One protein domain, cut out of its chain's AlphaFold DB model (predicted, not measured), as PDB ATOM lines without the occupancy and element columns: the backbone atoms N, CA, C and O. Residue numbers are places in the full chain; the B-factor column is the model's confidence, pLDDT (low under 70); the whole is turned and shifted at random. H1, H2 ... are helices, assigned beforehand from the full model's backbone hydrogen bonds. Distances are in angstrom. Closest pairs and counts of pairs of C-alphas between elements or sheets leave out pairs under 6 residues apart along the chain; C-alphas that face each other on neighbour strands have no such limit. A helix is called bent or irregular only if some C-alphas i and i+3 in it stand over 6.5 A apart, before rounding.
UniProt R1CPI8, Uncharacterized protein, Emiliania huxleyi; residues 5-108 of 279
ATOM      1  N   ILE A   5     127.678 115.143 127.156       82.31
ATOM      2  CA  ILE A   5     127.702 116.219 128.156       82.31
ATOM      3  C   ILE A   5     126.404 116.252 128.977       82.31
ATOM      4  O   ILE A   5     126.453 116.453 130.187       82.31
ATOM      5  N   GLU A   6     125.250 116.010 128.352       82.62
ATOM      6  CA  GLU A   6     123.959 115.975 129.055       82.62
ATOM      7  C   GLU A   6     123.863 114.764 129.990       82.62
ATOM      8  O   GLU A   6     123.344 114.878 131.099       82.62
ATOM      9  N   ALA A   7     124.445 113.626 129.598       85.06
ATOM     10  CA  ALA A   7     124.565 112.461 130.475       85.06
ATOM     11  C   ALA A   7     125.408 112.774 131.726       85.06
ATOM     12  O   ALA A   7     124.993 112.475 132.849       85.06
ATOM     13  N   ALA A   8     126.551 113.443 131.550       85.88
ATOM     14  CA  ALA A   8     127.414 113.846 132.658       85.88
ATOM     15  C   ALA A   8     126.733 114.867 133.594       85.88
ATOM     16  O   ALA A   8     126.837 114.740 134.816       85.88
ATOM     17  N   LYS A   9     125.978 115.835 133.053       87.94
ATOM     18  CA  LYS A   9     125.162 116.766 133.856       87.94
ATOM     19  C   LYS A   9     124.113 116.038 134.688       87.94
ATOM     20  O   LYS A   9     124.018 116.284 135.889       87.94
ATOM     21  N   ALA A  10     123.352 115.141 134.059       86.25
ATOM     22  CA  ALA A  10     122.290 114.397 134.721       86.25
ATOM     23  C   ALA A  10     122.838 113.609 135.918       86.25
ATOM     24  O   ALA A  10     122.315 113.736 137.027       86.25
ATOM     25  N   ARG A  11     123.957 112.895 135.736       86.50
ATOM     26  CA  ARG A  11     124.621 112.177 136.835       86.50
ATOM     27  C   ARG A  11     125.125 113.098 137.935       86.50
ATOM     28  O   ARG A  11     124.920 112.804 139.105       86.50
ATOM     29  N   LEU A  12     125.737 114.230 137.587       88.25
ATOM     30  CA  LEU A  12     126.216 115.192 138.581       88.25
ATOM     31  C   LEU A  12     125.064 115.733 139.444       88.25
ATOM     32  O   LEU A  12     125.191 115.833 140.666       88.25
ATOM     33  N   THR A  13     123.921 116.037 138.823       87.00
ATOM     34  CA  THR A  13     122.713 116.446 139.550       87.00
ATOM     35  C   THR A  13     122.102 115.305 140.364       87.00
ATOM     36  O   THR A  13     121.624 115.530 141.473       87.00
ATOM     37  N   GLU A  14     122.155 114.068 139.870       86.31
ATOM     38  CA  GLU A  14     121.647 112.888 140.571       86.31
ATOM     39  C   GLU A  14     122.486 112.551 141.814       86.31
ATOM     40  O   GLU A  14     121.923 112.308 142.886       86.31
ATOM     41  N   LEU A  15     123.818 112.602 141.706       86.44
ATOM     42  CA  LEU A  15     124.740 112.478 142.837       86.44
ATOM     43  C   LEU A  15     124.434 113.546 143.890       86.44
ATOM     44  O   LEU A  15     124.340 113.232 145.077       86.44
ATOM     45  N   GLU A  16     124.213 114.795 143.467       88.50
ATOM     46  CA  GLU A  16     123.888 115.887 144.383       88.50
ATOM     47  C   GLU A  16     122.612 115.613 145.177       88.50
ATOM     48  O   GLU A  16     122.607 115.804 146.394       88.50
ATOM     49  N   VAL A  17     121.562 115.126 144.514       84.62
ATOM     50  CA  VAL A  17     120.272 114.810 145.142       84.62
ATOM     51  C   VAL A  17     120.387 113.635 146.109       84.62
ATOM     52  O   VAL A  17     119.737 113.632 147.158       84.62
ATOM     53  N   ARG A  18     121.216 112.640 145.777       82.12
ATOM     54  CA  ARG A  18     121.440 111.455 146.617       82.12
ATOM     55  C   ARG A  18     122.242 111.762 147.879       82.12
ATOM     56  O   ARG A  18     122.079 111.057 148.874       82.12
ATOM     57  N   LEU A  19     123.072 112.804 147.868       84.12
ATOM     58  CA  LEU A  19     123.832 113.224 149.042       84.12
ATOM     59  C   LEU A  19     122.916 113.862 150.109       84.12
ATOM     60  O   LEU A  19     122.144 114.778 149.802       84.12
ATOM     61  N   PRO A  20     123.001 113.440 151.384       81.31
ATOM     62  CA  PRO A  20     122.255 114.082 152.461       81.31
ATOM     63  C   PRO A  20     122.899 115.423 152.859       81.31
ATOM     64  O   PRO A  20     124.118 115.584 152.806       81.31
ATOM     65  N   TRP A  21     122.090 116.383 153.330       77.56
ATOM     66  CA  TRP A  21     122.572 117.700 153.795       77.56
ATOM     67  C   TRP A  21     123.596 117.610 154.932       77.56
ATOM     68  O   TRP A  21     124.430 118.497 155.088       77.56
ATOM     69  N   THR A  22     123.558 116.534 155.717       81.19
ATOM     70  CA  THR A  22     124.517 116.265 156.795       81.19
ATOM     71  C   THR A  22     125.925 115.987 156.273       81.19
ATOM     72  O   THR A  22     126.891 116.266 156.989       81.19
ATOM     73  N   SER A  23     126.047 115.505 155.034       82.75
ATOM     74  CA  SER A  23     127.314 115.164 154.382       82.75
ATOM     75  C   SER A  23     127.972 116.324 153.649       82.75
ATOM     76  O   SER A  23     129.104 116.213 153.183       82.75
ATOM     77  N   VAL A  24     127.277 117.451 153.551       86.38
ATOM     78  CA  VAL A  24     127.760 118.641 152.861       86.38
ATOM     79  C   VAL A  24     127.967 119.756 153.886       86.38
ATOM     80  O   VAL A  24     127.338 119.795 154.949       86.38
ATOM     81  N   LYS A  25     128.912 120.658 153.627       86.62
ATOM     82  CA  LYS A  25     129.169 121.824 154.483       86.62
ATOM     83  C   LYS A  25     127.920 122.713 154.574       86.62
ATOM     84  O   LYS A  25     127.210 122.899 153.590       86.62
ATOM     85  N   LYS A  26     127.691 123.341 155.736       83.00
ATOM     86  CA  LYS A  26     126.543 124.250 155.965       83.00
ATOM     87  C   LYS A  26     126.502 125.427 154.976       83.00
ATOM     88  O   LYS A  26     125.424 125.888 154.619       83.00
ATOM     89  N   SER A  27     127.662 125.873 154.488       83.19
ATOM     90  CA  SER A  27     127.794 126.932 153.477       83.19
ATOM     91  C   SER A  27     127.297 126.539 152.080       83.19
ATOM     92  O   SER A  27     127.117 127.412 151.235       83.19
ATOM     93  N   TRP A  28     127.049 125.251 151.824       85.62
ATOM     94  CA  TRP A  28     126.513 124.783 150.545       85.62
ATOM     95  C   TRP A  28     125.033 125.116 150.361       85.62
ATOM     96  O   TRP A  28     124.606 125.344 149.236       85.62
ATOM     97  N   GLY A  29     124.278 125.207 151.464       81.75
ATOM     98  CA  GLY A  29     122.855 125.569 151.510       81.75
ATOM     99  C   GLY A  29     122.462 126.675 150.535       81.75
ATOM    100  O   GLY A  29     121.808 126.395 149.530       81.75
ATOM    101  N   PRO A  30     122.906 127.915 150.795       83.88
ATOM    102  CA  PRO A  30     122.565 129.073 149.974       83.88
ATOM    103  C   PRO A  30     123.222 129.061 148.585       83.88
ATOM    104  O   PRO A  30     122.727 129.704 147.667       83.88
ATOM    105  N   ARG A  31     124.333 128.334 148.398       85.69
ATOM    106  CA  ARG A  31     125.075 128.282 147.124       85.69
ATOM    107  C   ARG A  31     124.500 127.261 146.136       85.69
ATOM    108  O   ARG A  31     124.750 127.357 144.935       85.69
ATOM    109  N   ARG A  32     123.724 126.296 146.631       84.69
ATOM    110  CA  ARG A  32     123.159 125.189 145.856       84.69
ATOM    111  C   ARG A  32     122.337 125.661 144.660       84.69
ATOM    112  O   ARG A  32     122.538 125.159 143.563       84.69
ATOM    113  N   GLU A  33     121.403 126.586 144.860       83.62
ATOM    114  CA  GLU A  33     120.468 127.008 143.805       83.62
ATOM    115  C   GLU A  33     121.200 127.656 142.629       83.62
ATOM    116  O   GLU A  33     120.949 127.338 141.463       83.62
ATOM    117  N   GLN A  34     122.183 128.496 142.947       86.50
ATOM    118  CA  GLN A  34     123.063 129.098 141.956       86.50
ATOM    119  C   GLN A  34     123.925 128.037 141.256       86.50
ATOM    120  O   GLN A  34     124.078 128.084 140.037       86.50
ATOM    121  N   TRP A  35     124.448 127.056 141.997       90.75
ATOM    122  CA  TRP A  35     125.243 125.955 141.445       90.75
ATOM    123  C   TRP A  35     124.427 125.064 140.495       90.75
ATOM    124  O   TRP A  35     124.872 124.804 139.382       90.75
ATOM    125  N   VAL A  36     123.205 124.661 140.867       88.56
ATOM    126  CA  VAL A  36     122.318 123.860 139.999       88.56
ATOM    127  C   VAL A  36     121.995 124.626 138.717       88.56
ATOM    128  O   VAL A  36     122.079 124.066 137.626       88.56
ATOM    129  N   SER A  37     121.696 125.923 138.834       84.50
ATOM    130  CA  SER A  37     121.442 126.783 137.673       84.50
ATOM    131  C   SER A  37     122.657 126.853 136.740       84.50
ATOM    132  O   SER A  37     122.506 126.788 135.522       84.50
ATOM    133  N   GLN A  38     123.872 126.912 137.297       86.00
ATOM    134  CA  GLN A  38     125.115 126.874 136.525       86.00
ATOM    135  C   GLN A  38     125.329 125.516 135.841       86.00
ATOM    136  O   GLN A  38     125.649 125.490 134.658       86.00
ATOM    137  N   VAL A  39     125.110 124.396 136.538       88.25
ATOM    138  CA  VAL A  39     125.256 123.033 135.985       88.25
ATOM    139  C   VAL A  39     124.333 122.811 134.786       88.25
ATOM    140  O   VAL A  39     124.756 122.247 133.775       88.25
ATOM    141  N   LEU A  40     123.095 123.299 134.868       83.25
ATOM    142  CA  LEU A  40     122.123 123.195 133.778       83.25
ATOM    143  C   LEU A  40     122.486 124.095 132.585       83.25
ATOM    144  O   LEU A  40     122.350 123.665 131.439       83.25
ATOM    145  N   ALA A  41     123.000 125.303 132.841       85.69
ATOM    146  CA  ALA A  41     123.367 126.278 131.810       85.69
ATOM    147  C   ALA A  41     124.688 125.971 131.076       85.69
ATOM    148  O   ALA A  41     124.959 126.547 130.022       85.69
ATOM    149  N   ILE A  42     125.533 125.092 131.619       85.38
ATOM    150  CA  ILE A  42     126.847 124.775 131.047       85.38
ATOM    151  C   ILE A  42     126.719 124.059 129.703       85.38
ATOM    152  O   ILE A  42     125.920 123.150 129.549       85.38
ATOM    153  N   VAL A  43     127.557 124.405 128.731       83.44
ATOM    154  CA  VAL A  43     127.614 123.705 127.430       83.44
ATOM    155  C   VAL A  43     128.962 123.002 127.227       83.44
ATOM    156  O   VAL A  43     129.059 122.025 126.492       83.44
ATOM    157  N   THR A  44     130.002 123.450 127.928       87.00
ATOM    158  CA  THR A  44     131.386 122.977 127.801       87.00
ATOM    159  C   THR A  44     131.765 121.985 128.903       87.00
ATOM    160  O   THR A  44     131.444 122.204 130.072       87.00
ATOM    161  N   SER A  45     132.530 120.942 128.571       85.31
ATOM    162  CA  SER A  45     133.008 119.938 129.538       85.31
ATOM    163  C   SER A  45     133.955 120.501 130.602       85.31
ATOM    164  O   SER A  45     133.912 120.055 131.743       85.31
ATOM    165  N   GLU A  46     134.762 121.510 130.266       86.88
ATOM    166  CA  GLU A  46     135.680 122.162 131.214       86.88
ATOM    167  C   GLU A  46     134.920 122.866 132.347       86.88
ATOM    168  O   GLU A  46     135.204 122.670 133.530       86.88
ATOM    169  N   ALA A  47     133.879 123.630 131.995       87.56
ATOM    170  CA  ALA A  47     133.022 124.281 132.981       87.56
ATOM    171  C   ALA A  47     132.269 123.260 133.851       87.56
ATOM    172  O   ALA A  47     132.076 123.502 135.043       87.56
ATOM    173  N   LEU A  48     131.891 122.099 133.296       88.12
ATOM    174  CA  LEU A  48     131.297 121.003 134.069       88.12
ATOM    175  C   LEU A  48     132.300 120.428 135.085       88.12
ATOM    176  O   LEU A  48     131.938 120.201 136.240       88.12
ATOM    177  N   GLY A  49     133.566 120.267 134.687       87.38
ATOM    178  CA  GLY A  49     134.660 119.876 135.581       87.38
ATOM    179  C   GLY A  49     134.861 120.863 136.736       87.38
ATOM    180  O   GLY A  49     134.982 120.450 137.889       87.38
ATOM    181  N   ALA A  50     134.786 122.171 136.473       90.12
ATOM    182  CA  ALA A  50     134.855 123.192 137.523       90.12
ATOM    183  C   ALA A  50     133.696 123.079 138.538       90.12
ATOM    184  O   ALA A  50     133.906 123.236 139.745       90.12
ATOM    185  N   GLN A  51     132.482 122.755 138.078       91.38
ATOM    186  CA  GLN A  51     131.339 122.537 138.974       91.38
ATOM    187  C   GLN A  51     131.459 121.246 139.789       91.38
ATOM    188  O   GLN A  51     131.070 121.239 140.959       91.38
ATOM    189  N   LEU A  52     132.035 120.188 139.212       91.88
ATOM    190  CA  LEU A  52     132.359 118.945 139.919       91.88
ATOM    191  C   LEU A  52     133.377 119.190 141.046       91.88
ATOM    192  O   LEU A  52     133.169 118.731 142.169       91.88
ATOM    193  N   LEU A  53     134.420 119.986 140.791       91.50
ATOM    194  CA  LEU A  53     135.381 120.407 141.819       91.50
ATOM    195  C   LEU A  53     134.721 121.251 142.916       91.50
ATOM    196  O   LEU A  53     135.017 121.081 144.100       91.50
ATOM    197  N   SER A  54     133.799 122.144 142.540       90.31
ATOM    198  CA  SER A  54     133.034 122.934 143.509       90.31
ATOM    199  C   SER A  54     132.167 122.055 144.416       90.31
ATOM    200  O   SER A  54     132.032 122.368 145.601       90.31
ATOM    201  N   LEU A  55     131.574 120.985 143.879       90.06
ATOM    202  CA  LEU A  55     130.778 120.036 144.655       90.06
ATOM    203  C   LEU A  55     131.666 119.197 145.580       90.06
ATOM    204  O   LEU A  55     131.367 119.089 146.766       90.06
ATOM    205  N   GLU A  56     132.791 118.680 145.081       91.94
ATOM    206  CA  GLU A  56     133.766 117.937 145.891       91.94
ATOM    207  C   GLU A  56     134.276 118.770 147.073       91.94
ATOM    208  O   GLU A  56     134.285 118.304 148.210       91.94
ATOM    209  N   ALA A  57     134.595 120.046 146.844       89.62
ATOM    210  CA  ALA A  57     135.034 120.950 147.902       89.62
ATOM    211  C   ALA A  57     133.959 121.206 148.975       89.62
ATOM    212  O   ALA A  57     134.287 121.601 150.104       89.62
ATOM    213  N   ALA A  58     132.682 121.020 148.636       88.38
ATOM    214  CA  ALA A  58     131.558 121.189 149.545       88.38
ATOM    215  C   ALA A  58     131.240 119.926 150.352       88.38
ATOM    216  O   ALA A  58     130.670 120.038 151.443       88.38
ATOM    217  N   ILE A  59     131.620 118.752 149.848       89.94
ATOM    218  CA  ILE A  59     131.479 117.478 150.552       89.94
ATOM    219  C   ILE A  59     132.419 117.468 151.768       89.94
ATOM    220  O   ILE A  59     133.534 118.000 151.751       89.94
ATOM    221  N   LYS A  60     131.929 116.919 152.879       87.44
ATOM    222  CA  LYS A  60     132.706 116.742 154.106       87.44
ATOM    223  C   LYS A  60     133.702 115.593 153.954       87.44
ATOM    224  O   LYS A  60     133.334 114.526 153.464       87.44
ATOM    225  N   SER A  61     134.929 115.772 154.432       83.88
ATOM    226  CA  SER A  61     135.977 114.743 154.391       83.88
ATOM    227  C   SER A  61     135.562 113.440 155.071       83.88
ATOM    228  O   SER A  61     135.929 112.375 154.595       83.88
ATOM    229  N   GLU A  62     134.735 113.516 156.117       83.38
ATOM    230  CA  GLU A  62     134.272 112.356 156.897       83.38
ATOM    231  C   GLU A  62     133.298 111.452 156.122       83.38
ATOM    232  O   GLU A  62     132.974 110.353 156.561       83.38
ATOM    233  N   THR A  63     132.787 111.923 154.982       82.44
ATOM    234  CA  THR A  63     131.784 111.210 154.170       82.44
ATOM    235  C   THR A  63     132.396 110.447 153.001       82.44
ATOM    236  O   THR A  63     131.733 109.610 152.382       82.44
ATOM    237  N   LEU A  64     133.662 110.739 152.717       86.56
ATOM    238  CA  LEU A  64     134.470 110.101 151.693       86.56
ATOM    239  C   LEU A  64     135.345 109.035 152.352       86.56
ATOM    240  O   LEU A  64     135.614 109.084 153.552       86.56
ATOM    241  N   GLU A  65     135.751 108.030 151.589       85.81
ATOM    242  CA  GLU A  65     136.678 106.998 152.057       85.81
ATOM    243  C   GLU A  65     137.997 107.629 152.556       85.81
ATOM    244  O   GLU A  65     138.478 108.581 151.943       85.81
ATOM    245  N   PRO A  66     138.625 107.150 153.647       82.06
ATOM    246  CA  PRO A  66     139.881 107.731 154.139       82.06
ATOM    247  C   PRO A  66     141.014 107.686 153.099       82.06
ATOM    248  O   PRO A  66     141.812 108.618 153.018       82.06
ATOM    249  N   THR A  67     141.026 106.660 152.244       86.25
ATOM    250  CA  THR A  67     141.951 106.500 151.106       86.25
ATOM    251  C   THR A  67     141.736 107.547 150.005       86.25
ATOM    252  O   THR A  67     142.638 107.820 149.213       86.25
ATOM    253  N   TRP A  68     140.566 108.196 149.969       87.25
ATOM    254  CA  TRP A  68     140.258 109.235 148.991       87.25
ATOM    255  C   TRP A  68     141.128 110.481 149.167       87.25
ATOM    256  O   TRP A  68     141.439 111.130 148.175       87.25
ATOM    257  N   GLN A  69     141.561 110.821 150.389       82.50
ATOM    258  CA  GLN A  69     142.377 112.026 150.618       82.50
ATOM    259  C   GLN A  69     143.717 111.977 149.872       82.50
ATOM    260  O   GLN A  69     144.171 113.001 149.366       82.50
ATOM    261  N   GLU A  70     144.305 110.789 149.742       86.81
ATOM    262  CA  GLU A  70     145.556 110.574 149.008       86.81
ATOM    263  C   GLU A  70     145.333 110.619 147.487       86.81
ATOM    264  O   GLU A  70     146.126 111.198 146.746       86.81
ATOM    265  N   ALA A  71     144.208 110.073 147.012       86.62
ATOM    266  CA  ALA A  71     143.843 110.067 145.594       86.62
ATOM    267  C   ALA A  71     143.286 111.415 145.091       86.62
ATOM    268  O   ALA A  71     143.311 111.689 143.885       86.62
ATOM    269  N   ARG A  72     142.803 112.269 146.003       88.00
ATOM    270  CA  ARG A  72     142.085 113.519 145.722       88.00
ATOM    271  C   ARG A  72     142.874 114.482 144.849       88.00
ATOM    272  O   ARG A  72     142.335 114.995 143.872       88.00
ATOM    273  N   GLU A  73     144.131 114.751 145.191       86.94
ATOM    274  CA  GLU A  73     144.933 115.743 144.463       86.94
ATOM    275  C   GLU A  73     145.246 115.270 143.034       86.94
ATOM    276  O   GLU A  73     145.141 116.044 142.080       86.94
ATOM    277  N   GLY A  74     145.494 113.969 142.852       89.56
ATOM    278  CA  GLY A  74     145.632 113.363 141.526       89.56
ATOM    279  C   GLY A  74     144.325 113.374 140.726       89.56
ATOM    280  O   GLY A  74     144.335 113.636 139.522       89.56
ATOM    281  N   TRP A  75     143.189 113.133 141.383       92.44
ATOM    282  CA  TRP A  75     141.865 113.205 140.763       92.44
ATOM    283  C   TRP A  75     141.514 114.630 140.316       92.44
ATOM    284  O   TRP A  75     141.084 114.812 139.177       92.44
ATOM    285  N   LYS A  76     141.788 115.657 141.136       91.00
ATOM    286  CA  LYS A  76     141.584 117.072 140.767       91.00
ATOM    287  C   LYS A  76     142.363 117.457 139.509       91.00
ATOM    288  O   LYS A  76     141.812 118.122 138.633       91.00
ATOM    289  N   GLY A  77     143.608 116.989 139.388       88.31
ATOM    290  CA  GLY A  77     144.414 117.170 138.178       88.31
ATOM    291  C   GLY A  77     143.774 116.533 136.939       88.31
ATOM    292  O   GLY A  77     143.726 117.158 135.880       88.31
ATOM    293  N   ARG A  78     143.199 115.329 137.075       88.25
ATOM    294  CA  ARG A  78     142.460 114.663 135.984       88.25
ATOM    295  C   ARG A  78     141.174 115.396 135.610       88.25
ATOM    296  O   ARG A  78     140.857 115.458 134.427       88.25
ATOM    297  N   VAL A  79     140.464 115.975 136.581       89.75
ATOM    298  CA  VAL A  79     139.264 116.789 136.317       89.75
ATOM    299  C   VAL A  79     139.621 118.060 135.546       89.75
ATOM    300  O   VAL A  79     138.936 118.391 134.584       89.75
ATOM    301  N   GLY A  80     140.721 118.727 135.906       85.56
ATOM    302  CA  GLY A  80     141.218 119.898 135.174       85.56
ATOM    303  C   GLY A  80     141.695 119.586 133.750       85.56
ATOM    304  O   GLY A  80     141.613 120.439 132.877       85.56
ATOM    305  N   ALA A  81     142.153 118.358 133.495       87.31
ATOM    306  CA  ALA A  81     142.576 117.898 132.171       87.31
ATOM    307  C   ALA A  81     141.438 117.280 131.326       87.31
ATOM    308  O   ALA A  81     141.663 116.898 130.172       87.31
ATOM    309  N   ALA A  82     140.221 117.150 131.865       85.25
ATOM    310  CA  ALA A  82     139.109 116.485 131.192       85.25
ATOM    311  C   ALA A  82     138.359 117.431 130.233       85.25
ATOM    312  O   ALA A  82     137.532 118.242 130.639       85.25
ATOM    313  N   HIS A  83     138.592 117.257 128.930       81.38
ATOM    314  CA  HIS A  83     137.973 118.053 127.856       81.38
ATOM    315  C   HIS A  83     136.863 117.290 127.102       81.38
ATOM    316  O   HIS A  83     136.448 117.684 126.017       81.38
ATOM    317  N   SER A  84     136.386 116.171 127.660       86.94
ATOM    318  CA  SER A  84     135.334 115.335 127.069       86.94
ATOM    319  C   SER A  84     134.253 115.015 128.097       86.94
ATOM    320  O   SER A  84     134.563 114.710 129.250       86.94
ATOM    321  N   GLY A  85     132.985 115.042 127.673       82.69
ATOM    322  CA  GLY A  85     131.839 114.698 128.525       82.69
ATOM    323  C   GLY A  85     131.945 113.291 129.124       82.69
ATOM    324  O   GLY A  85     131.690 113.116 130.310       82.69
ATOM    325  N   GLU A  86     132.440 112.318 128.354       84.94
ATOM    326  CA  GLU A  86     132.650 110.944 128.838       84.94
ATOM    327  C   GLU A  86     133.764 110.852 129.889       84.94
ATOM    328  O   GLU A  86     133.682 110.059 130.828       84.94
ATOM    329  N   ALA A  87     134.819 111.662 129.748       87.81
ATOM    330  CA  ALA A  87     135.899 111.709 130.730       87.81
ATOM    331  C   ALA A  87     135.388 112.274 132.062       87.81
ATOM    332  O   ALA A  87     135.676 111.708 133.116       87.81
ATOM    333  N   VAL A  88     134.571 113.333 132.013       87.88
ATOM    334  CA  VAL A  88     133.928 113.907 133.204       87.88
ATOM    335  C   VAL A  88     132.945 112.914 133.831       87.88
ATOM    336  O   VAL A  88     132.950 112.753 135.047       87.88
ATOM    337  N   GLU A  89     132.164 112.182 133.035       88.62
ATOM    338  CA  GLU A  89     131.251 111.146 133.538       88.62
ATOM    339  C   GLU A  89     131.993 110.051 134.321       88.62
ATOM    340  O   GLU A  89     131.587 109.689 135.425       88.62
ATOM    341  N   ARG A  90     133.126 109.563 133.799       90.88
ATOM    342  CA  ARG A  90     133.965 108.575 134.501       90.88
ATOM    343  C   ARG A  90     134.504 109.115 135.823       90.88
ATOM    344  O   ARG A  90     134.534 108.380 136.806       90.88
ATOM    345  N   LEU A  91     134.891 110.388 135.858       91.62
ATOM    346  CA  LEU A  91     135.377 111.051 137.072       91.62
ATOM    347  C   LEU A  91     134.260 111.264 138.107       91.62
ATOM    348  O   LEU A  91     134.530 111.163 139.303       91.62
ATOM    349  N   ILE A  92     133.018 111.503 137.666       91.69
ATOM    350  CA  ILE A  92     131.834 111.541 138.542       91.69
ATOM    351  C   ILE A  92     131.588 110.159 139.150       91.69
ATOM    352  O   ILE A  92     131.389 110.057 140.356       91.69
ATOM    353  N   ILE A  93     131.665 109.092 138.350       89.12
ATOM    354  CA  ILE A  93     131.511 107.711 138.836       89.12
ATOM    355  C   ILE A  93     132.614 107.356 139.847       89.12
ATOM    356  O   ILE A  93     132.359 106.656 140.828       89.12
ATOM    357  N   GLU A  94     133.843 107.829 139.628       89.88
ATOM    358  CA  GLU A  94     134.948 107.653 140.577       89.88
ATOM    359  C   GLU A  94     134.636 108.323 141.926       89.88
ATOM    360  O   GLU A  94     134.760 107.682 142.971       89.88
ATOM    361  N   LEU A  95     134.128 109.562 141.903       89.19
ATOM    362  CA  LEU A  95     133.677 110.267 143.105       89.19
ATOM    363  C   LEU A  95     132.491 109.556 143.779       89.19
ATOM    364  O   LEU A  95     132.488 109.407 144.998       89.19
ATOM    365  N   GLU A  96     131.506 109.073 143.014       90.81
ATOM    366  CA  GLU A  96     130.372 108.299 143.543       90.81
ATOM    367  C   GLU A  96     130.836 107.062 144.310       90.81
ATOM    368  O   GLU A  96     130.276 106.753 145.358       90.81
ATOM    369  N   ARG A  97     131.851 106.350 143.818       88.06
ATOM    370  CA  ARG A  97     132.381 105.156 144.495       88.06
ATOM    371  C   ARG A  97     133.129 105.496 145.780       88.06
ATOM    372  O   ARG A  97     133.057 104.717 146.724       88.06
ATOM    373  N   ALA A  98     133.797 106.647 145.818       86.50
ATOM    374  CA  ALA A  98     134.512 107.128 146.996       86.50
ATOM    375  C   ALA A  98     133.578 107.613 148.122       86.50
ATOM    376  O   ALA A  98     134.005 107.748 149.272       86.50
ATOM    377  N   VAL A  99     132.303 107.885 147.820       88.38
ATOM    378  CA  VAL A  99     131.293 108.234 148.828       88.38
ATOM    379  C   VAL A  99     130.878 106.982 149.599       88.38
ATOM    380  O   VAL A  99     130.421 105.990 149.026       88.38
ATOM    381  N   GLN A 100     130.955 107.043 150.931       82.81
ATOM    382  CA  GLN A 100     130.606 105.928 151.815       82.81
ATOM    383  C   GLN A 100     129.080 105.752 151.956       82.81
ATOM    384  O   GLN A 100     128.509 105.901 153.041       82.81
ATOM    385  N   TRP A 101     128.384 105.406 150.865       80.31
ATOM    386  CA  TRP A 101     126.916 105.294 150.823       80.31
ATOM    387  C   TRP A 101     126.344 104.369 151.901       80.31
ATOM    388  O   TRP A 101     125.267 104.637 152.429       80.31
ATOM    389  N   LYS A 102     127.077 103.310 152.266       73.44
ATOM    390  CA  LYS A 102     126.665 102.354 153.302       73.44
ATOM    391  C   LYS A 102     126.491 103.025 154.670       73.44
ATOM    392  O   LYS A 102     125.490 102.766 155.327       73.44
ATOM    393  N   LEU A 103     127.395 103.929 155.064       62.44
ATOM    394  CA  LEU A 103     127.273 104.695 156.314       62.44
ATOM    395  C   LEU A 103     126.172 105.761 156.237       62.44
ATOM    396  O   LEU A 103     125.512 106.056 157.231       62.44
ATOM    397  N   LEU A 104     125.931 106.314 155.046       65.31
ATOM    398  CA  LEU A 104     124.914 107.347 154.834       65.31
ATOM    399  C   LEU A 104     123.479 106.795 154.837       65.31
ATOM    400  O   LEU A 104     122.560 107.505 155.241       65.31
ATOM    401  N   GLN A 105     123.269 105.535 154.438       57.72
ATOM    402  CA  GLN A 105     121.940 104.910 154.452       57.72
ATOM    403  C   GLN A 105     121.427 104.583 155.866       57.72
ATOM    404  O   GLN A 105     120.225 104.691 156.096       57.72
ATOM    405  N   LEU A 106     122.310 104.277 156.825       50.97
ATOM    406  CA  LEU A 106     121.935 104.067 158.237       50.97
ATOM    407  C   LEU A 106     121.397 105.348 158.906       50.97
ATOM    408  O   LEU A 106     120.528 105.276 159.768       50.97
ATOM    409  N   ASN A 107     121.823 106.526 158.441       50.12
ATOM    410  CA  ASN A 107     121.386 107.828 158.962       50.12
ATOM    411  C   ASN A 107     120.099 108.374 158.310       50.12
ATOM    412  O   ASN A 107     119.635 109.466 158.659       50.12
ATOM    413  N   ARG A 108     119.498 107.633 157.368       49.59
ATOM    414  CA  ARG A 108     118.318 108.063 156.595       49.59
ATOM    415  C   ARG A 108     116.994 107.935 157.363       49.59
ATOM    416  O   ARG A 108     116.001 108.511 156.937       49.59
TER     417      ARG A 108
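Overview. This is residues 5 to 108 of the 279 residues of an uncharacterized protein of Emiliania huxleyi (UniProt R1CPI8). Five helices run side by side in an up-and-down bundle made of two layers, with H2, H3 and H4 in one row and H1 and H5 over them in the other. The short helix H6 lies at one end of the bundle, past the last residues of H5, and touches no helix. The printed part has 104 residues with six named helices, in the order H1 to H6, and no named strand; its class is all helix. It is compact, with a radius of gyration of the C-alphas of 13.1 A, and spans 36 by 29 by 21 A.

Arrangement. H3, residues 45 to 58, is the hub and touches four helices. H2, residues 28 to 41, touches it at Trp 28 and Ala 58, whose C-alphas, the closest, are 6.3 A apart; the two form a hairpin, opposite ways at a shallow tilt of 12 degrees. H4, residues 68 to 80, touches H3 with residues 76 to 80 alone, the closest C-alphas being those of Gly 49 and Val 79 at 5.6 A; this hairpin has a shallow tilt of 25 degrees. H5, residues 85 to 98, runs the same way as H3 at a shallow tilt of 16 degrees, and the C-alphas of Ser 45 and Gly 85 come closest, at 5.5 A. H1, residues 5 to 18, only just touches H3, with 3 pairs of C-alphas within 8 A, the closest those of Ile 5 and Ser 45 at 6.6 A. H1 touches H5 the same way at a shallow tilt of 19 degrees, with the closest C-alphas, of Ile 5 and Gly 85, 4.4 A apart. H1 with residues 9 to 13 alone touches H2, where the C-alphas of Lys 9 and Val 39 are closest, at 6.6 A. H4 and H5 touch, closest at the C-alphas of Trp 68 and Ala 98, 6.4 A. H2 and H4 are apart, and H6, residues 101 to 108, is apart from the other five helices. Every O i to N i+4 pair is within hydrogen-bond range in H1, H3 and H5; the counts are 8 of 10 in H2, 7 of 9 in H4 and 1 of 4 in H6, where 3 of 5 O i to N i+3 pairs are within range.

Along the chain. H3, H1 and H5 each measure 20.1 A from first to last C-alpha, H2 19.1 A and H4 17.5 A. C-alpha 5, where H1 begins, is at (127.702, 116.219, 128.156), C-alpha 58, where H3 ends, at (131.558, 121.189, 149.545), and C-alpha 108, where H6 ends, at (118.318, 108.063, 156.595). H2 and H4 are only just irregular: C-alphas 30 and 33 are 6.8 A apart, and C-alphas 70 and 73 are 6.9 A apart.

Size, cuts and confidence. The C-alphas of His 83 and Leu 106 are the two farthest apart, at 37.1 A. The printed part has no cut and no long link; H2 to H3, H4 to H5 and H5 to H6 are tight links. The mean pLDDT of the printed part is 84.6, and residues 103 to 108 are under 70.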